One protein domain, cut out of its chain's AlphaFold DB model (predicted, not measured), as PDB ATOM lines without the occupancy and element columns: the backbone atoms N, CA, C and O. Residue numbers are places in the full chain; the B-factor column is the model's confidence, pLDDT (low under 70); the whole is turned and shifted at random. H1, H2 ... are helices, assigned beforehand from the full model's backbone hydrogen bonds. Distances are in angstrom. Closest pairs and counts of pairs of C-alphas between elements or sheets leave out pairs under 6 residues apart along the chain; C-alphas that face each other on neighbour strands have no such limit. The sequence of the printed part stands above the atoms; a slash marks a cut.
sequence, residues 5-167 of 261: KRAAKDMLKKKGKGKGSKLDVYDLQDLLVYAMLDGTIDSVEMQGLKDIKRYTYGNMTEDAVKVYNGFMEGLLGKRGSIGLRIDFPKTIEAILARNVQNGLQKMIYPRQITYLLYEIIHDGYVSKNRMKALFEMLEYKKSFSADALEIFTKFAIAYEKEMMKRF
ATOM      1  N   LYS A   5     113.799  33.044 -11.828       68.38
ATOM      2  CA  LYS A   5     114.720  32.203 -11.051       68.38
ATOM      3  C   LYS A   5     115.889  33.028 -10.534       68.38
ATOM      4  O   LYS A   5     116.288  32.856  -9.381       68.38
ATOM      5  N   ARG A   6     116.440  33.917 -11.362       77.00
ATOM      6  CA  ARG A   6     117.481  34.860 -10.934       77.00
ATOM      7  C   ARG A   6     116.946  35.817  -9.869       77.00
ATOM      8  O   ARG A   6     117.584  35.946  -8.831       77.00
ATOM      9  N   ALA A   7     115.752  36.380 -10.062       74.69
ATOM     10  CA  ALA A   7     115.120  37.271  -9.087       74.69
ATOM     11  C   ALA A   7     114.921  36.593  -7.719       74.69
ATOM     12  O   ALA A   7     115.324  37.143  -6.694       74.69
ATOM     13  N   ALA A   8     114.399  35.361  -7.696       69.12
ATOM     14  CA  ALA A   8     114.228  34.593  -6.462       69.12
ATOM     15  C   ALA A   8     115.571  34.294  -5.769       69.12
ATOM     16  O   ALA A   8     115.686  34.411  -4.548       69.12
ATOM     17  N   LYS A   9     116.612  33.945  -6.539       73.31
ATOM     18  CA  LYS A   9     117.967  33.727  -6.006       73.31
ATOM     19  C   LYS A   9     118.563  35.004  -5.420       73.31
ATOM     20  O   LYS A   9     119.167  34.944  -4.351       73.31
ATOM     21  N   ASP A  10     118.378  36.140  -6.080       80.38
ATOM     22  CA  ASP A  10     118.879  37.429  -5.608       80.38
ATOM     23  C   ASP A  10     118.144  37.890  -4.341       80.38
ATOM     24  O   ASP A  10     118.785  38.385  -3.412       80.38
ATOM     25  N   MET A  11     116.828  37.665  -4.251       78.88
ATOM     26  CA  MET A  11     116.037  37.903  -3.034       78.88
ATOM     27  C   MET A  11     116.529  37.040  -1.864       78.88
ATOM     28  O   MET A  11     116.826  37.569  -0.793       78.88
ATOM     29  N   LEU A  12     116.716  35.733  -2.079       71.25
ATOM     30  CA  LEU A  12     117.271  34.827  -1.065       71.25
ATOM     31  C   LEU A  12     118.687  35.236  -0.642       71.25
ATOM     32  O   LEU A  12     119.000  35.247   0.546       71.25
ATOM     33  N   LYS A  13     119.539  35.630  -1.598       78.88
ATOM     34  CA  LYS A  13     120.905  36.092  -1.320       78.88
ATOM     35  C   LYS A  13     120.909  37.355  -0.458       78.88
ATOM     36  O   LYS A  13     121.713  37.440   0.468       78.88
ATOM     37  N   LYS A  14     120.001  38.304  -0.721       81.19
ATOM     38  CA  LYS A  14     119.830  39.522   0.093       81.19
ATOM     39  C   LYS A  14     119.385  39.213   1.525       81.19
ATOM     40  O   LYS A  14     119.794  39.924   2.436       81.19
ATOM     41  N   LYS A  15     118.603  38.151   1.736       75.88
ATOM     42  CA  LYS A  15     118.151  37.724   3.072       75.88
ATOM     43  C   LYS A  15     119.199  36.934   3.879       75.88
ATOM     44  O   LYS A  15     118.974  36.650   5.053       75.88
ATOM     45  N   GLY A  16     120.359  36.619   3.298       72.94
ATOM     46  CA  GLY A  16     121.473  35.960   3.992       72.94
ATOM     47  C   GLY A  16     121.260  34.461   4.246       72.94
ATOM     48  O   GLY A  16     120.439  33.817   3.600       72.94
ATOM     49  N   LYS A  17     122.036  33.874   5.170       61.28
ATOM     50  CA  LYS A  17     121.928  32.459   5.588       61.28
ATOM     51  C   LYS A  17     121.408  32.391   7.036       61.28
ATOM     52  O   LYS A  17     122.074  32.910   7.924       61.28
ATOM     53  N   GLY A  18     120.248  31.770   7.289       58.25
ATOM     54  CA  GLY A  18     119.671  31.612   8.643       58.25
ATOM     55  C   GLY A  18     118.143  31.439   8.651       58.25
ATOM     56  O   GLY A  18     117.525  31.400   7.601       58.25
ATOM     57  N   LYS A  19     117.479  31.375   9.818       48.78
ATOM     58  CA  LYS A  19     115.996  31.242   9.894       48.78
ATOM     59  C   LYS A  19     115.222  32.394   9.214       48.78
ATOM     60  O   LYS A  19     114.070  32.197   8.844       48.78
ATOM     61  N   GLY A  20     115.857  33.555   9.009       56.56
ATOM     62  CA  GLY A  20     115.333  34.693   8.238       56.56
ATOM     63  C   GLY A  20     115.595  34.639   6.723       56.56
ATOM     64  O   GLY A  20     115.167  35.537   6.008       56.56
ATOM     65  N   SER A  21     116.252  33.594   6.205       69.00
ATOM     66  CA  SER A  21     116.591  33.444   4.779       69.00
ATOM     67  C   SER A  21     115.440  32.909   3.924       69.00
ATOM     68  O   SER A  21     115.673  32.268   2.899       69.00
ATOM     69  N   LYS A  22     114.198  33.086   4.377       81.00
ATOM     70  CA  LYS A  22     113.007  32.576   3.704       81.00
ATOM     71  C   LYS A  22     112.296  33.699   2.962       81.00
ATOM     72  O   LYS A  22     112.218  34.829   3.450       81.00
ATOM     73  N   LEU A  23     111.760  33.353   1.800       83.25
ATOM     74  CA  LEU A  23     110.824  34.184   1.064       83.25
ATOM     75  C   LEU A  23     109.553  34.326   1.898       83.25
ATOM     76  O   LEU A  23     108.956  33.326   2.312       83.25
ATOM     77  N   ASP A  24     109.192  35.567   2.184       87.94
ATOM     78  CA  ASP A  24     107.938  35.888   2.847       87.94
ATOM     79  C   ASP A  24     106.823  36.096   1.814       87.94
ATOM     80  O   ASP A  24     106.995  35.866   0.614       87.94
ATOM     81  N   VAL A  25     105.638  36.474   2.297       87.00
ATOM     82  CA  VAL A  25     104.469  36.683   1.441       87.00
ATOM     83  C   VAL A  25     104.726  37.783   0.411       87.00
ATOM     84  O   VAL A  25     104.318  37.627  -0.733       87.00
ATOM     85  N   TYR A  26     105.424  38.859   0.776       88.75
ATOM     86  CA  TYR A  26     105.662  39.980  -0.129       88.75
ATOM     87  C   TYR A  26     106.656  39.612  -1.228       88.75
ATOM     88  O   TYR A  26     106.407  39.917  -2.391       88.75
ATOM     89  N   ASP A  27     107.732  38.895  -0.888       86.44
ATOM     90  CA  ASP A  27     108.663  38.406  -1.913       86.44
ATOM     91  C   ASP A  27     107.942  37.497  -2.913       86.44
ATOM     92  O   ASP A  27     108.176  37.561  -4.119       86.44
ATOM     93  N   LEU A  28     107.053  36.637  -2.411       86.06
ATOM     94  CA  LEU A  28     106.285  35.743  -3.259       86.06
ATOM     95  C   LEU A  28     105.316  36.505  -4.170       86.06
ATOM     96  O   LEU A  28     105.215  36.167  -5.345       86.06
ATOM     97  N   GLN A  29     104.620  37.521  -3.657       88.81
ATOM     98  CA  GLN A  29     103.734  38.372  -4.459       88.81
ATOM     99  C   GLN A  29     104.489  39.004  -5.630       88.81
ATOM    100  O   GLN A  29     104.052  38.885  -6.777       88.81
ATOM    101  N   ASP A  30     105.656  39.589  -5.351       86.94
ATOM    102  CA  ASP A  30     106.516  40.190  -6.369       86.94
ATOM    103  C   ASP A  30     106.947  39.145  -7.411       86.94
ATOM    104  O   ASP A  30     106.826  39.369  -8.617       86.94
ATOM    105  N   LEU A  31     107.385  37.961  -6.966       84.81
ATOM    106  CA  LEU A  31     107.790  36.872  -7.859       84.81
ATOM    107  C   LEU A  31     106.651  36.369  -8.751       84.81
ATOM    108  O   LEU A  31     106.900  36.049  -9.911       84.81
ATOM    109  N   LEU A  32     105.418  36.301  -8.246       85.00
ATOM    110  CA  LEU A  32     104.255  35.881  -9.032       85.00
ATOM    111  C   LEU A  32     103.898  36.914 -10.109       85.00
ATOM    112  O   LEU A  32     103.624  36.540 -11.251       85.00
ATOM    113  N   VAL A  33     103.976  38.209  -9.787       87.44
ATOM    114  CA  VAL A  33     103.785  39.285 -10.773       87.44
ATOM    115  C   VAL A  33     104.890  39.252 -11.831       87.44
ATOM    116  O   VAL A  33     104.595  39.306 -13.026       87.44
ATOM    117  N   TYR A  34     106.155  39.086 -11.430       84.94
ATOM    118  CA  TYR A  34     107.267  38.944 -12.374       84.94
ATOM    119  C   TYR A  34     107.160  37.682 -13.234       84.94
ATOM    120  O   TYR A  34     107.474  37.730 -14.423       84.94
ATOM    121  N   ALA A  35     106.655  36.577 -12.685       80.25
ATOM    122  CA  ALA A  35     106.402  35.366 -13.458       80.25
ATOM    123  C   ALA A  35     105.350  35.577 -14.547       80.25
ATOM    124  O   ALA A  35     105.503  35.032 -15.643       80.25
ATOM    125  N   MET A  36     104.327  36.395 -14.273       79.56
ATOM    126  CA  MET A  36     103.345  36.795 -15.278       79.56
ATOM    127  C   MET A  36     103.959  37.693 -16.348       79.56
ATOM    128  O   MET A  36     103.733  37.472 -17.536       79.56
ATOM    129  N   LEU A  37     104.776  38.663 -15.933       81.69
ATOM    130  CA  LEU A  37     105.478  39.588 -16.826       81.69
ATOM    131  C   LEU A  37     106.396  38.878 -17.825       81.69
ATOM    132  O   LEU A  37     106.467  39.288 -18.981       81.69
ATOM    133  N   ASP A  38     107.089  37.825 -17.392       74.94
ATOM    134  CA  ASP A  38     107.994  37.055 -18.253       74.94
ATOM    135  C   ASP A  38     107.251  36.031 -19.135       74.94
ATOM    136  O   ASP A  38     107.849  35.378 -19.985       74.94
ATOM    137  N   GLY A  39     105.927  35.895 -18.974       66.31
ATOM    138  CA  GLY A  39     105.113  34.934 -19.724       66.31
ATOM    139  C   GLY A  39     105.254  33.483 -19.250       66.31
ATOM    140  O   GLY A  39     104.636  32.593 -19.828       66.31
ATOM    141  N   THR A  40     105.995  33.241 -18.166       65.19
ATOM    142  CA  THR A  40     106.236  31.917 -17.554       65.19
ATOM    143  C   THR A  40     104.981  31.216 -17.021       65.19
ATOM    144  O   THR A  40     105.046  30.052 -16.633       65.19
ATOM    145  N   ILE A  41     103.844  31.913 -16.947       59.09
ATOM    146  CA  ILE A  41     102.570  31.353 -16.467       59.09
ATOM    147  C   ILE A  41     101.894  30.453 -17.524       59.09
ATOM    148  O   ILE A  41     101.090  29.596 -17.163       59.09
ATOM    149  N   ASP A  42     102.241  30.607 -18.805       48.53
ATOM    150  CA  ASP A  42     101.536  30.011 -19.953       48.53
ATOM    151  C   ASP A  42     101.991  28.602 -20.362       48.53
ATOM    152  O   ASP A  42     101.248  27.851 -20.989       48.53
ATOM    153  N   SER A  43     103.227  28.213 -20.087       41.97
ATOM    154  CA  SER A  43     103.808  27.057 -20.763       41.97
ATOM    155  C   SER A  43     103.707  25.777 -19.931       41.97
ATOM    156  O   SER A  43     103.524  25.762 -18.711       41.97
ATOM    157  N   VAL A  44     103.968  24.649 -20.590       42.28
ATOM    158  CA  VAL A  44     104.425  23.402 -19.948       42.28
ATOM    159  C   VAL A  44     105.601  23.678 -18.964       42.28
ATOM    160  O   VAL A  44     105.855  22.893 -18.046       42.28
ATOM    161  N   GLU A  45     106.237  24.859 -19.058       39.28
ATOM    162  CA  GLU A  45     107.153  25.488 -18.098       39.28
ATOM    163  C   GLU A  45     106.483  26.123 -16.862       39.28
ATOM    164  O   GLU A  45     107.159  26.790 -16.082       39.28
ATOM    165  N   MET A  46     105.268  25.712 -16.486       46.06
ATOM    166  CA  MET A  46     104.985  25.527 -15.056       46.06
ATOM    167  C   MET A  46     106.050  24.636 -14.389       46.06
ATOM    168  O   MET A  46     106.124  24.604 -13.170       46.06
ATOM    169  N   GLN A  47     106.919  23.943 -15.143       40.06
ATOM    170  CA  GLN A  47     108.231  23.473 -14.685       40.06
ATOM    171  C   GLN A  47     109.142  24.556 -14.065       40.06
ATOM    172  O   GLN A  47     109.850  24.239 -13.122       40.06
ATOM    173  N   GLY A  48     109.098  25.820 -14.492       42.34
ATOM    174  CA  GLY A  48     109.801  26.955 -13.878       42.34
ATOM    175  C   GLY A  48     109.229  27.364 -12.513       42.34
ATOM    176  O   GLY A  48     109.989  27.634 -11.584       42.34
ATOM    177  N   LEU A  49     107.905  27.284 -12.339       45.75
ATOM    178  CA  LEU A  49     107.240  27.376 -11.027       45.75
ATOM    179  C   LEU A  49     107.357  26.061 -10.224       45.75
ATOM    180  O   LEU A  49     107.460  26.083  -9.003       45.75
ATOM    181  N   LYS A  50     107.454  24.885 -10.864       44.94
ATOM    182  CA  LYS A  50     107.866  23.629 -10.204       44.94
ATOM    183  C   LYS A  50     109.338  23.671  -9.804       44.94
ATOM    184  O   LYS A  50     109.702  22.959  -8.878       44.94
ATOM    185  N   ASP A  51     110.165  24.490 -10.443       44.91
ATOM    186  CA  ASP A  51     111.520  24.774  -9.992       44.91
ATOM    187  C   ASP A  51     111.483  25.712  -8.788       44.91
ATOM    188  O   ASP A  51     112.202  25.449  -7.834       44.91
ATOM    189  N   ILE A  52     110.567  26.690  -8.725       48.53
ATOM    190  CA  ILE A  52     110.231  27.344  -7.449       48.53
ATOM    191  C   ILE A  52     109.844  26.258  -6.434       48.53
ATOM    192  O   ILE A  52     110.513  26.141  -5.416       48.53
ATOM    193  N   LYS A  53     108.919  25.340  -6.743       45.66
ATOM    194  CA  LYS A  53     108.543  24.204  -5.872       45.66
ATOM    195  C   LYS A  53     109.736  23.313  -5.454       45.66
ATOM    196  O   LYS A  53     109.792  22.917  -4.292       45.66
ATOM    197  N   ARG A  54     110.704  23.037  -6.347       44.78
ATOM    198  CA  ARG A  54     111.969  22.314  -6.066       44.78
ATOM    199  C   ARG A  54     112.927  23.127  -5.196       44.78
ATOM    200  O   ARG A  54     113.720  22.534  -4.476       44.78
ATOM    201  N   TYR A  55     112.839  24.453  -5.233       47.12
ATOM    202  CA  TYR A  55     113.612  25.351  -4.384       47.12
ATOM    203  C   TYR A  55     112.908  25.735  -3.062       47.12
ATOM    204  O   TYR A  55     113.613  26.243  -2.199       47.12
ATOM    205  N   THR A  56     111.586  25.570  -2.838       56.03
ATOM    206  CA  THR A  56     110.905  26.507  -1.897       56.03
ATOM    207  C   THR A  56     109.837  26.058  -0.889       56.03
ATOM    208  O   THR A  56     109.396  26.934  -0.158       56.03
ATOM    209  N   TYR A  57     109.517  24.784  -0.626       59.66
ATOM    210  CA  TYR A  57     108.873  24.527   0.693       59.66
ATOM    211  C   TYR A  57     109.848  24.819   1.850       59.66
ATOM    212  O   TYR A  57     109.470  25.393   2.868       59.66
ATOM    213  N   GLY A  58     111.138  24.505   1.670       64.75
ATOM    214  CA  GLY A  58     112.178  24.800   2.664       64.75
ATOM    215  C   GLY A  58     112.563  26.281   2.761       64.75
ATOM    216  O   GLY A  58     112.946  26.735   3.836       64.75
ATOM    217  N   ASN A  59     112.414  27.041   1.669       74.56
ATOM    218  CA  ASN A  59     112.869  28.433   1.547       74.56
ATOM    219  C   ASN A  59     111.730  29.466   1.548       74.56
ATOM    220  O   ASN A  59     111.984  30.632   1.273       74.56
ATOM    221  N   MET A  60     110.495  29.069   1.854       82.12
ATOM    222  CA  MET A  60     109.363  29.974   2.081       82.12
ATOM    223  C   MET A  60     108.903  29.913   3.538       82.12
ATOM    224  O   MET A  60     109.126  28.919   4.246       82.12
ATOM    225  N   THR A  61     108.264  30.987   3.997       86.19
ATOM    226  CA  THR A  61     107.443  30.952   5.213       86.19
ATOM    227  C   THR A  61     106.181  30.119   4.977       86.19
ATOM    228  O   THR A  61     105.755  29.925   3.838       86.19
ATOM    229  N   GLU A  62     105.559  29.622   6.047       85.31
ATOM    230  CA  GLU A  62     104.318  28.840   5.934       85.31
ATOM    231  C   GLU A  62     103.194  29.629   5.251       85.31
ATOM    232  O   GLU A  62     102.434  29.074   4.457       85.31
ATOM    233  N   ASP A  63     103.115  30.936   5.493       85.94
ATOM    234  CA  ASP A  63     102.094  31.780   4.873       85.94
ATOM    235  C   ASP A  63     102.373  32.047   3.393       85.94
ATOM    236  O   ASP A  63     101.446  32.013   2.583       85.94
ATOM    237  N   ALA A  64     103.642  32.210   3.004       84.94
ATOM    238  CA  ALA A  64     104.013  32.273   1.593       84.94
ATOM    239  C   ALA A  64     103.651  30.961   0.877       84.94
ATOM    240  O   ALA A  64     103.056  30.978  -0.197       84.94
ATOM    241  N   VAL A  65     103.888  29.808   1.510       82.94
ATOM    242  CA  VAL A  65     103.465  28.507   0.973       82.94
ATOM    243  C   VAL A  65     101.947  28.440   0.753       82.94
ATOM    244  O   VAL A  65     101.504  27.968  -0.298       82.94
ATOM    245  N   LYS A  66     101.135  28.917   1.705       83.75
ATOM    246  CA  LYS A  66      99.665  28.953   1.560       83.75
ATOM    247  C   LYS A  66      99.234  29.829   0.384       83.75
ATOM    248  O   LYS A  66      98.372  29.416  -0.393       83.75
ATOM    249  N   VAL A  67      99.842  31.007   0.240       84.38
ATOM    250  CA  VAL A  67      99.593  31.925  -0.881       84.38
ATOM    251  C   VAL A  67      99.943  31.261  -2.211       84.38
ATOM    252  O   VAL A  67      99.109  31.231  -3.115       84.38
ATOM    253  N   TYR A  68     101.126  30.651  -2.305       83.81
ATOM    254  CA  TYR A  68     101.576  29.955  -3.506       83.81
ATOM    255  C   TYR A  68     100.619  28.829  -3.905       83.81
ATOM    256  O   TYR A  68     100.178  28.764  -5.050       83.81
ATOM    257  N   ASN A  69     100.254  27.957  -2.961       81.31
ATOM    258  CA  ASN A  69      99.334  26.855  -3.236       81.31
ATOM    259  C   ASN A  69      97.972  27.372  -3.713       81.31
ATOM    260  O   ASN A  69      97.424  26.835  -4.671       81.31
ATOM    261  N   GLY A  70      97.455  28.437  -3.091       79.88
ATOM    262  CA  GLY A  70      96.185  29.035  -3.487       79.88
ATOM    263  C   GLY A  70      96.200  29.607  -4.901       79.88
ATOM    264  O   GLY A  70      95.274  29.351  -5.667       79.88
ATOM    265  N   PHE A  71      97.275  30.308  -5.261       82.88
ATOM    266  CA  PHE A  71      97.503  30.805  -6.617       82.88
ATOM    267  C   PHE A  71      97.576  29.657  -7.638       82.88
ATOM    268  O   PHE A  71      96.930  29.687  -8.686       82.88
ATOM    269  N   MET A  72      98.318  28.592  -7.315       78.62
ATOM    270  CA  MET A  72      98.454  27.424  -8.192       78.62
ATOM    271  C   MET A  72      97.134  26.662  -8.367       78.62
ATOM    272  O   MET A  72      96.855  26.157  -9.453       78.62
ATOM    273  N   GLU A  73      96.311  26.566  -7.324       76.62
ATOM    274  CA  GLU A  73      95.002  25.911  -7.396       76.62
ATOM    275  C   GLU A  73      94.039  26.633  -8.341       76.62
ATOM    276  O   GLU A  73      93.367  25.963  -9.130       76.62
ATOM    277  N   GLY A  74      93.969  27.967  -8.312       75.25
ATOM    278  CA  GLY A  74      93.090  28.687  -9.237       75.25
ATOM    279  C   GLY A  74      93.642  28.777 -10.660       75.25
ATOM    280  O   GLY A  74      92.853  28.714 -11.603       75.25
ATOM    281  N   LEU A  75      94.968  28.739 -10.858       74.06
ATOM    282  CA  LEU A  75      95.538  28.510 -12.195       74.06
ATOM    283  C   LEU A  75      95.094  27.171 -12.801       74.06
ATOM    284  O   LEU A  75      94.844  27.097 -14.004       74.06
ATOM    285  N   LEU A  76      94.971  26.130 -11.970       73.12
ATOM    286  CA  LEU A  76      94.464  24.808 -12.355       73.12
ATOM    287  C   LEU A  76      92.927  24.742 -12.432       73.12
ATOM    288  O   LEU A  76      92.381  23.660 -12.641       73.12
ATOM    289  N   GLY A  77      92.228  25.864 -12.227       69.31
ATOM    290  CA  GLY A  77      90.765  25.939 -12.251       69.31
ATOM    291  C   GLY A  77      90.076  25.235 -11.078       69.31
ATOM    292  O   GLY A  77      88.890  24.937 -11.167       69.31
ATOM    293  N   LYS A  78      90.801  24.931  -9.991       68.88
ATOM    294  CA  LYS A  78      90.278  24.160  -8.849       68.88
ATOM    295  C   LYS A  78      89.626  25.010  -7.760       68.88
ATOM    296  O   LYS A  78      88.871  24.469  -6.959       68.88
ATOM    297  N   ARG A  79      89.905  26.315  -7.704       58.69
ATOM    298  CA  ARG A  79      89.207  27.243  -6.801       58.69
ATOM    299  C   ARG A  79      88.099  27.965  -7.553       58.69
ATOM    300  O   ARG A  79      88.338  28.486  -8.640       58.69
ATOM    301  N   GLY A  80      86.908  28.009  -6.950       55.34
ATOM    302  CA  GLY A  80      85.851  28.929  -7.367       55.34
ATOM    303  C   GLY A  80      86.392  30.358  -7.390       55.34
ATOM    304  O   GLY A  80      87.256  30.701  -6.585       55.34
ATOM    305  N   SER A  81      85.934  31.161  -8.350       55.06
ATOM    306  CA  SER A  81      86.409  32.529  -8.556       55.06
ATOM    307  C   SER A  81      86.226  33.352  -7.282       55.06
ATOM    308  O   SER A  81      85.111  33.777  -6.973       55.06
ATOM    309  N   ILE A  82      87.309  33.587  -6.545       64.19
ATOM    310  CA  ILE A  82      87.295  34.572  -5.471       64.19
ATOM    311  C   ILE A  82      87.213  35.929  -6.173       64.19
ATOM    312  O   ILE A  82      87.879  36.157  -7.182       64.19
ATOM    313  N   GLY A  83      86.354  36.828  -5.699       66.06
ATOM    314  CA  GLY A  83      86.262  38.178  -6.252       66.06
ATOM    315  C   GLY A  83      87.586  38.952  -6.159       66.06
ATOM    316  O   GLY A  83      88.610  38.471  -5.659       66.06
ATOM    317  N   LEU A  84      87.583  40.194  -6.640       73.69
ATOM    318  CA  LEU A  84      88.630  41.145  -6.262       73.69
ATOM    319  C   LEU A  84      88.557  41.351  -4.744       73.69
ATOM    320  O   LEU A  84      87.470  41.517  -4.201       73.69
ATOM    321  N   ARG A  85      89.703  41.315  -4.056       79.62
ATOM    322  CA  ARG A  85      89.758  41.557  -2.603       79.62
ATOM    323  C   ARG A  85      89.725  43.039  -2.256       79.62
ATOM    324  O   ARG A  85      89.487  43.391  -1.105       79.62
ATOM    325  N   ILE A  86      90.011  43.889  -3.239       83.94
ATOM    326  CA  ILE A  86      90.162  45.324  -3.051       83.94
ATOM    327  C   ILE A  86      89.318  46.105  -4.053       83.94
ATOM    328  O   ILE A  86      89.138  45.702  -5.202       83.94
ATOM    329  N   ASP A  87      88.852  47.258  -3.591       89.12
ATOM    330  CA  ASP A  87      88.352  48.349  -4.418       89.12
ATOM    331  C   ASP A  87      89.569  49.150  -4.907       89.12
ATOM    332  O   ASP A  87      90.260  49.790  -4.104       89.12
ATOM    333  N   PHE A  88      89.890  49.048  -6.199       89.56
ATOM    334  CA  PHE A  88      91.093  49.657  -6.773       89.56
ATOM    335  C   PHE A  88      91.092  51.184  -6.675       89.56
ATOM    336  O   PHE A  88      92.069  51.705  -6.131       89.56
ATOM    337  N   PRO A  89      90.038  51.904  -7.110       91.81
ATOM    338  CA  PRO A  89      89.954  53.352  -6.931       91.81
ATOM    339  C   PRO A  89      90.217  53.788  -5.487       91.81
ATOM    340  O   PRO A  89      91.104  54.604  -5.223       91.81
ATOM    341  N   LYS A  90      89.520  53.171  -4.524       93.62
ATOM    342  CA  LYS A  90      89.666  53.516  -3.104       93.62
ATOM    343  C   LYS A  90      91.064  53.196  -2.572       93.62
ATOM    344  O   LYS A  90      91.628  53.974  -1.801       93.62
ATOM    345  N   THR A  91      91.635  52.064  -2.975       94.56
ATOM    346  CA  THR A  91      92.971  51.634  -2.533       94.56
ATOM    347  C   THR A  91      94.065  52.528  -3.112       94.56
ATOM    348  O   THR A  91      94.992  52.901  -2.395       94.56
ATOM    349  N   ILE A  92      93.953  52.917  -4.385       94.31
ATOM    350  CA  ILE A  92      94.901  53.817  -5.046       94.31
ATOM    351  C   ILE A  92      94.874  55.198  -4.393       94.31
ATOM    352  O   ILE A  92      95.934  55.717  -4.041       94.31
ATOM    353  N   GLU A  93      93.691  55.767  -4.152       94.75
ATOM    354  CA  GLU A  93      93.575  57.054  -3.457       94.75
ATOM    355  C   GLU A  93      94.174  56.994  -2.045       94.75
ATOM    356  O   GLU A  93      94.909  57.897  -1.641       94.75
ATOM    357  N   ALA A  94      93.958  55.894  -1.316       96.06
ATOM    358  CA  ALA A  94      94.568  55.692  -0.003       96.06
ATOM    359  C   ALA A  94      96.107  55.619  -0.069       96.06
ATOM    360  O   ALA A  94      96.788  56.180   0.793       96.06
ATOM    361  N   ILE A  95      96.670  54.963  -1.091       95.69
ATOM    362  CA  ILE A  95      98.122  54.910  -1.325       95.69
ATOM    363  C   ILE A  95      98.670  56.308  -1.627       95.69
ATOM    364  O   ILE A  95      99.665  56.721  -1.031       95.69
ATOM    365  N   LEU A  96      98.015  57.051  -2.522       96.25
ATOM    366  CA  LEU A  96      98.435  58.396  -2.906       96.25
ATOM    367  C   LEU A  96      98.386  59.357  -1.714       96.25
ATOM    368  O   LEU A  96      99.342  60.101  -1.494       96.25
ATOM    369  N   ALA A  97      97.318  59.307  -0.912       96.25
ATOM    370  CA  ALA A  97      97.197  60.093   0.314       96.25
ATOM    371  C   ALA A  97      98.308  59.755   1.318       96.25
ATOM    372  O   ALA A  97      98.949  60.658   1.857       96.25
ATOM    373  N   ARG A  98      98.596  58.461   1.522       95.88
ATOM    374  CA  ARG A  98      99.672  58.007   2.415       95.88
ATOM    375  C   ARG A  98     101.050  58.475   1.947       95.88
ATOM    376  O   ARG A  98     101.869  58.869   2.770       95.88
ATOM    377  N   ASN A  99     101.317  58.453   0.643       95.00
ATOM    378  CA  ASN A  99     102.592  58.925   0.103       95.00
ATOM    379  C   ASN A  99     102.788  60.422   0.378       95.00
ATOM    380  O   ASN A  99     103.847  60.807   0.863       95.00
ATOM    381  N   VAL A 100     101.745  61.238   0.184       95.81
ATOM    382  CA  VAL A 100     101.780  62.672   0.522       95.81
ATOM    383  C   VAL A 100     101.996  62.894   2.022       95.81
ATOM    384  O   VAL A 100     102.830  63.713   2.398       95.81
ATOM    385  N   GLN A 101     101.308  62.138   2.886       95.69
ATOM    386  CA  GLN A 101     101.503  62.205   4.344       95.69
ATOM    387  C   GLN A 101     102.940  61.871   4.766       95.69
ATOM    388  O   GLN A 101     103.448  62.442   5.727       95.69
ATOM    389  N   ASN A 102     103.611  60.995   4.021       94.88
ATOM    390  CA  ASN A 102     105.004  60.615   4.250       94.88
ATOM    391  C   ASN A 102     106.017  61.561   3.573       94.88
ATOM    392  O   ASN A 102     107.202  61.238   3.515       94.88
ATOM    393  N   GLY A 103     105.574  62.701   3.028       93.75
ATOM    394  CA  GLY A 103     106.440  63.671   2.350       93.75
ATOM    395  C   GLY A 103     106.934  63.225   0.970       93.75
ATOM    396  O   GLY A 103     107.863  63.820   0.426       93.75
ATOM    397  N   LEU A 104     106.336  62.182   0.392       94.56
ATOM    398  CA  LEU A 104     106.628  61.728  -0.965       94.56
ATOM    399  C   LEU A 104     105.728  62.444  -1.978       94.56
ATOM    400  O   LEU A 104     104.680  63.003  -1.646       94.56
ATOM    401  N   GLN A 105     106.117  62.388  -3.251       94.12
ATOM    402  CA  GLN A 105     105.256  62.861  -4.332       94.12
ATOM    403  C   GLN A 105     103.964  62.031  -4.380       94.12
ATOM    404  O   GLN A 105     103.960  60.844  -4.040       94.12
ATOM    405  N   LYS A 106     102.865  62.648  -4.836       95.62
ATOM    406  CA  LYS A 106     101.559  61.991  -5.032       95.62
ATOM    407  C   LYS A 106     101.608  61.040  -6.240       95.62
ATOM    408  O   LYS A 106     100.958  61.272  -7.257       95.62
ATOM    409  N   MET A 107     102.420  59.993  -6.132       96.19
ATOM    410  CA  MET A 107     102.667  58.992  -7.165       96.19
ATOM    411  C   MET A 107     102.616  57.575  -6.595       96.19
ATOM    412  O   MET A 107     102.848  57.382  -5.410       96.19
ATOM    413  N   ILE A 108     102.361  56.584  -7.445       96.25
ATOM    414  CA  ILE A 108     102.466  55.156  -7.161       96.25
ATOM    415  C   ILE A 108     103.861  54.680  -7.564       96.25
ATOM    416  O   ILE A 108     104.306  54.869  -8.703       96.25
ATOM    417  N   TYR A 109     104.539  54.039  -6.620       95.69
ATOM    418  CA  TYR A 109     105.894  53.517  -6.784       95.69
ATOM    419  C   TYR A 109     105.908  52.022  -7.159       95.69
ATOM    420  O   TYR A 109     104.908  51.328  -6.945       95.69
ATOM    421  N   PRO A 110     107.034  51.481  -7.669       93.81
ATOM    422  CA  PRO A 110     107.139  50.102  -8.168       93.81
ATOM    423  C   PRO A 110     106.594  49.012  -7.233       93.81
ATOM    424  O   PRO A 110     105.871  48.114  -7.658       93.81
ATOM    425  N   ARG A 111     106.873  49.103  -5.931       91.50
ATOM    426  CA  ARG A 111     106.373  48.119  -4.959       91.50
ATOM    427  C   ARG A 111     104.853  48.191  -4.780       91.50
ATOM    428  O   ARG A 111     104.191  47.172  -4.624       91.50
ATOM    429  N   GLN A 112     104.298  49.399  -4.825       94.88
ATOM    430  CA  GLN A 112     102.863  49.631  -4.664       94.88
ATOM    431  C   GLN A 112     102.091  49.142  -5.889       94.88
ATOM    432  O   GLN A 112     101.059  48.496  -5.731       94.88
ATOM    433  N   ILE A 113     102.609  49.386  -7.098       95.12
ATOM    434  CA  ILE A 113     101.976  48.857  -8.310       95.12
ATOM    435  C   ILE A 113     102.053  47.329  -8.350       95.12
ATOM    436  O   ILE A 113     101.069  46.692  -8.697       95.12
ATOM    437  N   THR A 114     103.163  46.730  -7.913       93.44
ATOM    438  CA  THR A 114     103.314  45.266  -7.877       93.44
ATOM    439  C   THR A 114     102.296  44.626  -6.930       93.44
ATOM    440  O   THR A 114     101.632  43.667  -7.309       93.44
ATOM    441  N   TYR A 115     102.071  45.222  -5.754       93.38
ATOM    442  CA  TYR A 115     100.992  44.814  -4.849       93.38
ATOM    443  C   TYR A 115      99.604  44.890  -5.510       93.38
ATOM    444  O   TYR A 115      98.846  43.923  -5.471       93.38
ATOM    445  N   LEU A 116      99.279  46.012  -6.162       94.50
ATOM    446  CA  LEU A 116      97.993  46.181  -6.849       94.50
ATOM    447  C   LEU A 116      97.801  45.139  -7.963       94.50
ATOM    448  O   LEU A 116      96.736  44.536  -8.072       94.50
ATOM    449  N   LEU A 117      98.839  44.882  -8.757       93.81
ATOM    450  CA  LEU A 117      98.812  43.869  -9.812       93.81
ATOM    451  C   LEU A 117      98.669  42.454  -9.245       93.81
ATOM    452  O   LEU A 117      97.937  41.646  -9.812       93.81
ATOM    453  N   TYR A 118      99.306  42.158  -8.111       91.62
ATOM    454  CA  TYR A 118      99.121  40.886  -7.423       91.62
ATOM    455  C   TYR A 118      97.659  40.677  -7.012       91.62
ATOM    456  O   TYR A 118      97.130  39.595  -7.230       91.62
ATOM    457  N   GLU A 119      96.960  41.695  -6.501       91.31
ATOM    458  CA  GLU A 119      95.546  41.563  -6.111       91.31
ATOM    459  C   GLU A 119      94.622  41.174  -7.281       91.31
ATOM    460  O   GLU A 119      93.595  40.508  -7.086       91.31
ATOM    461  N   ILE A 120      95.015  41.512  -8.514       89.56
ATOM    462  CA  ILE A 120      94.330  41.083  -9.741       89.56
ATOM    463  C   ILE A 120      94.509  39.584  -9.978       89.56
ATOM    464  O   ILE A 120      93.572  38.934 -10.432       89.56
ATOM    465  N   ILE A 121      95.671  39.025  -9.653       88.00
ATOM    466  CA  ILE A 121      96.024  37.637  -9.976       88.00
ATOM    467  C   ILE A 121      96.163  36.741  -8.754       88.00
ATOM    468  O   ILE A 121      96.606  35.613  -8.896       88.00
ATOM    469  N   HIS A 122      95.815  37.204  -7.557       86.38
ATOM    470  CA  HIS A 122      96.144  36.526  -6.301       86.38
ATOM    471  C   HIS A 122      95.603  35.088  -6.205       86.38
ATOM    472  O   HIS A 122      96.147  34.263  -5.474       86.38
ATOM    473  N   ASP A 123      94.510  34.796  -6.909       80.19
ATOM    474  CA  ASP A 123      93.876  33.482  -6.981       80.19
ATOM    475  C   ASP A 123      94.344  32.665  -8.190       80.19
ATOM    476  O   ASP A 123      93.934  31.526  -8.343       80.19
ATOM    477  N   GLY A 124      95.199  33.214  -9.052       76.81
ATOM    478  CA  GLY A 124      95.656  32.575 -10.281       76.81
ATOM    479  C   GLY A 124      94.589  32.490 -11.376       76.81
ATOM    480  O   GLY A 124      94.840  31.894 -12.424       76.81
ATOM    481  N   TYR A 125      93.399  33.067 -11.170       79.94
ATOM    482  CA  TYR A 125      92.311  32.992 -12.133       79.94
ATOM    483  C   TYR A 125      92.327  34.186 -13.091       79.94
ATOM    484  O   TYR A 125      92.152  35.343 -12.712       79.94
ATOM    485  N   VAL A 126      92.485  33.884 -14.377       78.38
ATOM    486  CA  VAL A 126      92.480  34.879 -15.451       78.38
ATOM    487  C   VAL A 126      91.048  35.066 -15.951       78.38
ATOM    488  O   VAL A 126      90.438  34.127 -16.460       78.38
ATOM    489  N   SER A 127      90.489  36.270 -15.795       81.62
ATOM    490  CA  SER A 127      89.098  36.567 -16.170       81.62
ATOM    491  C   SER A 127      88.884  37.961 -16.765       81.62
ATOM    492  O   SER A 127      89.709  38.867 -16.610       81.62
ATOM    493  N   LYS A 128      87.721  38.153 -17.407       81.69
ATOM    494  CA  LYS A 128      87.275  39.461 -17.920       81.69
ATOM    495  C   LYS A 128      87.101  40.499 -16.804       81.69
ATOM    496  O   LYS A 128      87.448  41.656 -17.003       81.69
ATOM    497  N   ASN A 129      86.631  40.094 -15.623       84.56
ATOM    498  CA  ASN A 129      86.451  41.009 -14.488       84.56
ATOM    499  C   ASN A 129      87.797  41.518 -13.957       84.56
ATOM    500  O   ASN A 129      87.934  42.691 -13.630       84.56
ATOM    501  N   ARG A 130      88.818  40.656 -13.940       85.25
ATOM    502  CA  ARG A 130      90.197  41.043 -13.609       85.25
ATOM    503  C   ARG A 130      90.792  41.996 -14.658       85.25
ATOM    504  O   ARG A 130      91.480  42.944 -14.302       85.25
ATOM    505  N   MET A 131      90.474  41.796 -15.942       85.38
ATOM    506  CA  MET A 131      90.851  42.741 -17.002       85.38
ATOM    507  C   MET A 131      90.183  44.112 -16.811       85.38
ATOM    508  O   MET A 131      90.819  45.141 -17.013       85.38
ATOM    509  N   LYS A 132      88.920  44.144 -16.367       87.62
ATOM    510  CA  LYS A 132      88.246  45.400 -16.014       87.62
ATOM    511  C   LYS A 132      89.003  46.158 -14.916       87.62
ATOM    512  O   LYS A 132      89.208  47.356 -15.066       87.62
ATOM    513  N   ALA A 133      89.501  45.464 -13.892       88.56
ATOM    514  CA  ALA A 133      90.319  46.086 -12.848       88.56
ATOM    515  C   ALA A 133      91.616  46.714 -13.399       88.56
ATOM    516  O   ALA A 133      91.997  47.801 -12.977       88.56
ATOM    517  N   LEU A 134      92.269  46.088 -14.391       90.75
ATOM    518  CA  LEU A 134      93.412  46.710 -15.079       90.75
ATOM    519  C   LEU A 134      93.013  48.008 -15.793       90.75
ATOM    520  O   LEU A 134      93.766  48.979 -15.751       90.75
ATOM    521  N   PHE A 135      91.838  48.051 -16.427       89.81
ATOM    522  CA  PHE A 135      91.340  49.281 -17.048       89.81
ATOM    523  C   PHE A 135      91.025  50.369 -16.020       89.81
ATOM    524  O   PHE A 135      91.390  51.517 -16.247       89.81
ATOM    525  N   GLU A 136      90.439  50.014 -14.877       90.88
ATOM    526  CA  GLU A 136      90.207  50.951 -13.768       90.88
ATOM    527  C   GLU A 136      91.538  51.525 -13.250       90.88
ATOM    528  O   GLU A 136      91.677  52.730 -13.061       90.88
ATOM    529  N   MET A 137      92.580  50.697 -13.114       93.06
ATOM    530  CA  MET A 137      93.921  51.178 -12.754       93.06
ATOM    531  C   MET A 137      94.535  52.110 -13.810       93.06
ATOM    532  O   MET A 137      95.273  53.032 -13.457       93.06
ATOM    533  N   LEU A 138      94.251  51.896 -15.099       91.88
ATOM    534  CA  LEU A 138      94.795  52.707 -16.194       91.88
ATOM    535  C   LEU A 138      94.331  54.173 -16.125       91.88
ATOM    536  O   LEU A 138      95.052  55.061 -16.590       91.88
ATOM    537  N   GLU A 139      93.182  54.448 -15.503       93.12
ATOM    538  CA  GLU A 139      92.699  55.814 -15.247       93.12
ATOM    539  C   GLU A 139      93.694  56.622 -14.394       93.12
ATOM    540  O   GLU A 139      93.863  57.828 -14.589       93.12
ATOM    541  N   TYR A 140      94.461  55.936 -13.544       94.38
ATOM    542  CA  TYR A 140      95.461  56.516 -12.650       94.38
ATOM    543  C   TYR A 140      96.873  56.572 -13.242       94.38
ATOM    544  O   TYR A 140      97.813  56.933 -12.536       94.38
ATOM    545  N   LYS A 141      97.065  56.281 -14.537       93.44
ATOM    546  CA  LYS A 141      98.405  56.206 -15.159       93.44
ATOM    547  C   LYS A 141      99.281  57.448 -14.952       93.44
ATOM    548  O   LYS A 141     100.499  57.336 -14.893       93.44
ATOM    549  N   LYS A 142      98.675  58.640 -14.846       95.19
ATOM    550  CA  LYS A 142      99.395  59.908 -14.603       95.19
ATOM    551  C   LYS A 142      99.962  60.003 -13.188       95.19
ATOM    552  O   LYS A 142     100.887  60.768 -12.949       95.19
ATOM    553  N   SER A 143      99.396  59.239 -12.266       96.19
ATOM    554  CA  SER A 143      99.859  59.114 -10.894       96.19
ATOM    555  C   SER A 143     100.884  57.997 -10.743       96.19
ATOM    556  O   SER A 143     101.240  57.689  -9.620       96.19
ATOM    557  N   PHE A 144     101.362  57.350 -11.808       97.06
ATOM    558  CA  PHE A 144     102.397  56.323 -11.694       97.06
ATOM    559  C   PHE A 144     103.774  56.954 -11.904       97.06
ATOM    560  O   PHE A 144     103.972  57.748 -12.820       97.06
ATOM    561  N   SER A 145     104.740  56.572 -11.070       96.81
ATOM    562  CA  SER A 145     106.154  56.806 -11.389       96.81
ATOM    563  C   SER A 145     106.530  56.096 -12.700       96.81
ATOM    564  O   SER A 145     105.870  55.132 -13.091       96.81
ATOM    565  N   ALA A 146     107.592  56.548 -13.375       95.62
ATOM    566  CA  ALA A 146     108.015  55.981 -14.661       95.62
ATOM    567  C   ALA A 146     108.222  54.454 -14.589       95.62
ATOM    568  O   ALA A 146     107.642  53.713 -15.383       95.62
ATOM    569  N   ASP A 147     108.941  53.986 -13.568       94.25
ATOM    570  CA  ASP A 147     109.185  52.559 -13.327       94.25
ATOM    571  C   ASP A 147     107.883  51.786 -13.051       94.25
ATOM    572  O   ASP A 147     107.690  50.667 -13.528       94.25
ATOM    573  N   ALA A 148     106.954  52.380 -12.293       94.81
ATOM    574  CA  ALA A 148     105.667  51.750 -12.010       94.81
ATOM    575  C   ALA A 148     104.801  51.629 -13.272       94.81
ATOM    576  O   ALA A 148     104.157  50.600 -13.484       94.81
ATOM    577  N   LEU A 149     104.811  52.655 -14.127       94.75
ATOM    578  CA  LEU A 149     104.110  52.643 -15.407       94.75
ATOM    579  C   LEU A 149     104.693  51.595 -16.361       94.75
ATOM    580  O   LEU A 149     103.937  50.925 -17.067       94.75
ATOM    581  N   GLU A 150     106.014  51.415 -16.362       93.62
ATOM    582  CA  GLU A 150     106.674  50.369 -17.142       93.62
ATOM    583  C   GLU A 150     106.232  48.968 -16.689       93.62
ATOM    584  O   GLU A 150     105.825  48.153 -17.523       93.62
ATOM    585  N   ILE A 151     106.251  48.701 -15.375       92.31
ATOM    586  CA  ILE A 151     105.785  47.431 -14.788       92.31
ATOM    587  C   ILE A 151     104.319  47.182 -15.158       92.31
ATOM    588  O   ILE A 151     103.986  46.112 -15.669       92.31
ATOM    589  N   PHE A 152     103.457  48.180 -14.954       94.75
ATOM    590  CA  PHE A 152     102.033  48.086 -15.267       94.75
ATOM    591  C   PHE A 152     101.787  47.770 -16.744       94.75
ATOM    592  O   PHE A 152     101.030  46.858 -17.067       94.75
ATOM    593  N   THR A 153     102.454  48.488 -17.651       92.75
ATOM    594  CA  THR A 153     102.254  48.331 -19.097       92.75
ATOM    595  C   THR A 153     102.664  46.936 -19.557       92.75
ATOM    596  O   THR A 153     101.907  46.265 -20.259       92.75
ATOM    597  N   LYS A 154     103.836  46.457 -19.120       90.88
ATOM    598  CA  LYS A 154     104.291  45.096 -19.433       90.88
ATOM    599  C   LYS A 154     103.329  44.048 -18.881       90.88
ATOM    600  O   LYS A 154     103.045  43.066 -19.564       90.88
ATOM    601  N   PHE A 155     102.803  44.271 -17.676       91.25
ATOM    602  CA  PHE A 155     101.874  43.345 -17.043       91.25
ATOM    603  C   PHE A 155     100.562  43.279 -17.811       91.25
ATOM    604  O   PHE A 155     100.101  42.188 -18.129       91.25
ATOM    605  N   ALA A 156      99.985  44.432 -18.159       90.56
ATOM    606  CA  ALA A 156      98.735  44.509 -18.902       90.56
ATOM    607  C   ALA A 156      98.835  43.784 -20.255       90.56
ATOM    608  O   ALA A 156      97.953  42.996 -20.588       90.56
ATOM    609  N   ILE A 157      99.946  43.962 -20.983       89.25
ATOM    610  CA  ILE A 157     100.210  43.260 -22.250       89.25
ATOM    611  C   ILE A 157     100.301  41.741 -22.032       89.25
ATOM    612  O   ILE A 157      99.696  40.965 -22.777       89.25
ATOM    613  N   ALA A 158     101.048  41.297 -21.016       86.56
ATOM    614  CA  ALA A 158     101.187  39.874 -20.709       86.56
ATOM    615  C   ALA A 158      99.844  39.246 -20.297       86.56
ATOM    616  O   ALA A 158      99.485  38.165 -20.767       86.56
ATOM    617  N   TYR A 159      99.073  39.957 -19.476       86.44
ATOM    618  CA  TYR A 159      97.763  39.536 -19.001       86.44
ATOM    619  C   TYR A 159      96.732  39.470 -20.141       86.44
ATOM    620  O   TYR A 159      95.979  38.502 -20.237       86.44
ATOM    621  N   GLU A 160      96.718  40.448 -21.053       86.19
ATOM    622  CA  GLU A 160      95.870  40.426 -22.251       86.19
ATOM    623  C   GLU A 160      96.203  39.242 -23.158       86.19
ATOM    624  O   GLU A 160      95.302  38.523 -23.597       86.19
ATOM    625  N   LYS A 161      97.495  38.987 -23.392       85.81
ATOM    626  CA  LYS A 161      97.947  37.834 -24.174       85.81
ATOM    627  C   LYS A 161      97.447  36.518 -23.572       85.81
ATOM    628  O   LYS A 161      97.024  35.640 -24.320       85.81
ATOM    629  N   GLU A 162      97.467  36.385 -22.250       81.31
ATOM    630  CA  GLU A 162      96.972  35.197 -21.545       81.31
ATOM    631  C   GLU A 162      95.441  35.066 -21.618       81.31
ATOM    632  O   GLU A 162      94.907  33.999 -21.930       81.31
ATOM    633  N   MET A 163      94.722  36.175 -21.429       82.50
ATOM    634  CA  MET A 163      93.269  36.246 -21.614       82.50
ATOM    635  C   MET A 163      92.845  35.788 -23.010       82.50
ATOM    636  O   MET A 163      91.913  34.999 -23.144       82.50
ATOM    637  N   MET A 164      93.542  36.253 -24.046       80.50
ATOM    638  CA  MET A 164      93.242  35.931 -25.443       80.50
ATOM    639  C   MET A 164      93.485  34.460 -25.793       80.50
ATOM    640  O   MET A 164      92.875  33.959 -26.734       80.50
ATOM    641  N   LYS A 165      94.342  33.753 -25.051       81.00
ATOM    642  CA  LYS A 165      94.538  32.304 -25.219       81.00
ATOM    643  C   LYS A 165      93.438  31.491 -24.560       81.00
ATOM    644  O   LYS A 165      92.972  30.519 -25.142       81.00
ATOM    645  N   ARG A 166      93.034  31.881 -23.347       74.19
ATOM    646  CA  ARG A 166      91.994  31.182 -22.570       74.19
ATOM    647  C   ARG A 166      90.596  31.441 -23.113       74.19
ATOM    648  O   ARG A 166      89.755  30.550 -23.116       74.19
ATOM    649  N   PHE A 167      90.371  32.655 -23.594       75.31
ATOM    650  CA  PHE A 167      89.133  33.095 -24.216       75.31
ATOM    651  C   PHE A 167      89.458  33.566 -25.634       75.31
ATOM    652  O   PHE A 167      89.429  34.776 -25.891       75.31
TER     653      PHE A 167
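Overview. This is residues 5 to 167 of the 261 residues of an uncharacterized protein of Euryarchaeota archaeon (UniProt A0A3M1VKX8). The domain has two helical lobes: a loose group of four helices, H1 to H4, and a lobe made of an up-and-down bundle of three helices, H6, H7 and H8, with H5 beyond it. H2 crosses H6 and H8 where the lobes meet; H1 and H4 lie along H2, and H3 is on the far side of its lobe from the bundle. The printed part has 163 residues with eight named helices, H1 to H8 in chain order, and no named strand; its class is all helix. The whole is compact, with a radius of gyration of the C-alphas of 16.0 A and a rounded outline of 41 by 40 by 24 A.

Along the chain. H1, residues 5 to 14, begins at C-alpha 5, (114.720, 32.203, -11.051). H2 is residues 25 to 37, 18.5 A from first to last C-alpha, and H3 is residues 46 to 56. H4, residues 62 to 75, measures 20.1 A. H5, residues 88 to 101, measures 19.7 A and begins at C-alpha 88, (91.093, 49.657, -6.773). H6 is residues 110 to 121 and H7 residues 128 to 138. H8, residues 146 to 166, is the longest helix at 30.6 A and ends at C-alpha 166, (91.994, 31.182, -22.570).

Arrangement. H2 is the hub, touching four helices. H1 and H2, a helical hairpin, only just touch, with 3 pairs of C-alphas within 8 A, the closest those of Ala 8 and Leu 31 at 7.0 A. H2 touches H4 at a shallow tilt of 29 degrees, the same way; the closest C-alphas are those of Val 25 and Ala 64, 4.4 A apart. H3 touches no helix; it is near H4, and close but not clearly touching H1, C-alphas 52 and 5 being 7.5 A apart. H2 touches H6 about perpendicular, at 77 degrees, with C-alphas 33 and 118 closest at 6.0 A. H2 touches H8 at a steep tilt of 65 degrees, with C-alphas 37 and 155 closest at 5.2 A. In the bundle, H6 and H7 form a hairpin at 20 degrees, closest at C-alphas 120 and 130, 5.7 A. H7 and H8 form another at 19 degrees, closest at C-alphas 134 and 156, 6.9 A. H5 touches H7 with residues 88 to 89 alone, C-alphas 88 and 137 being closest at 6.8 A. Every O i to N i+4 pair is within hydrogen-bond range in H1, H2, H3, H4, H5, H7 and H8; in H6, 7 of 8 are.

Size, cuts and confidence. The C-alphas farthest apart, those of Val 44 and Gly 103, are 46.1 A apart. The printed part has no cut. The link from H4 to H5, residues 76 to 87, is long. The mean pLDDT of the printed part is 80.3; 34 residues are under 70, among them residues 39 to 58 and 77 to 83.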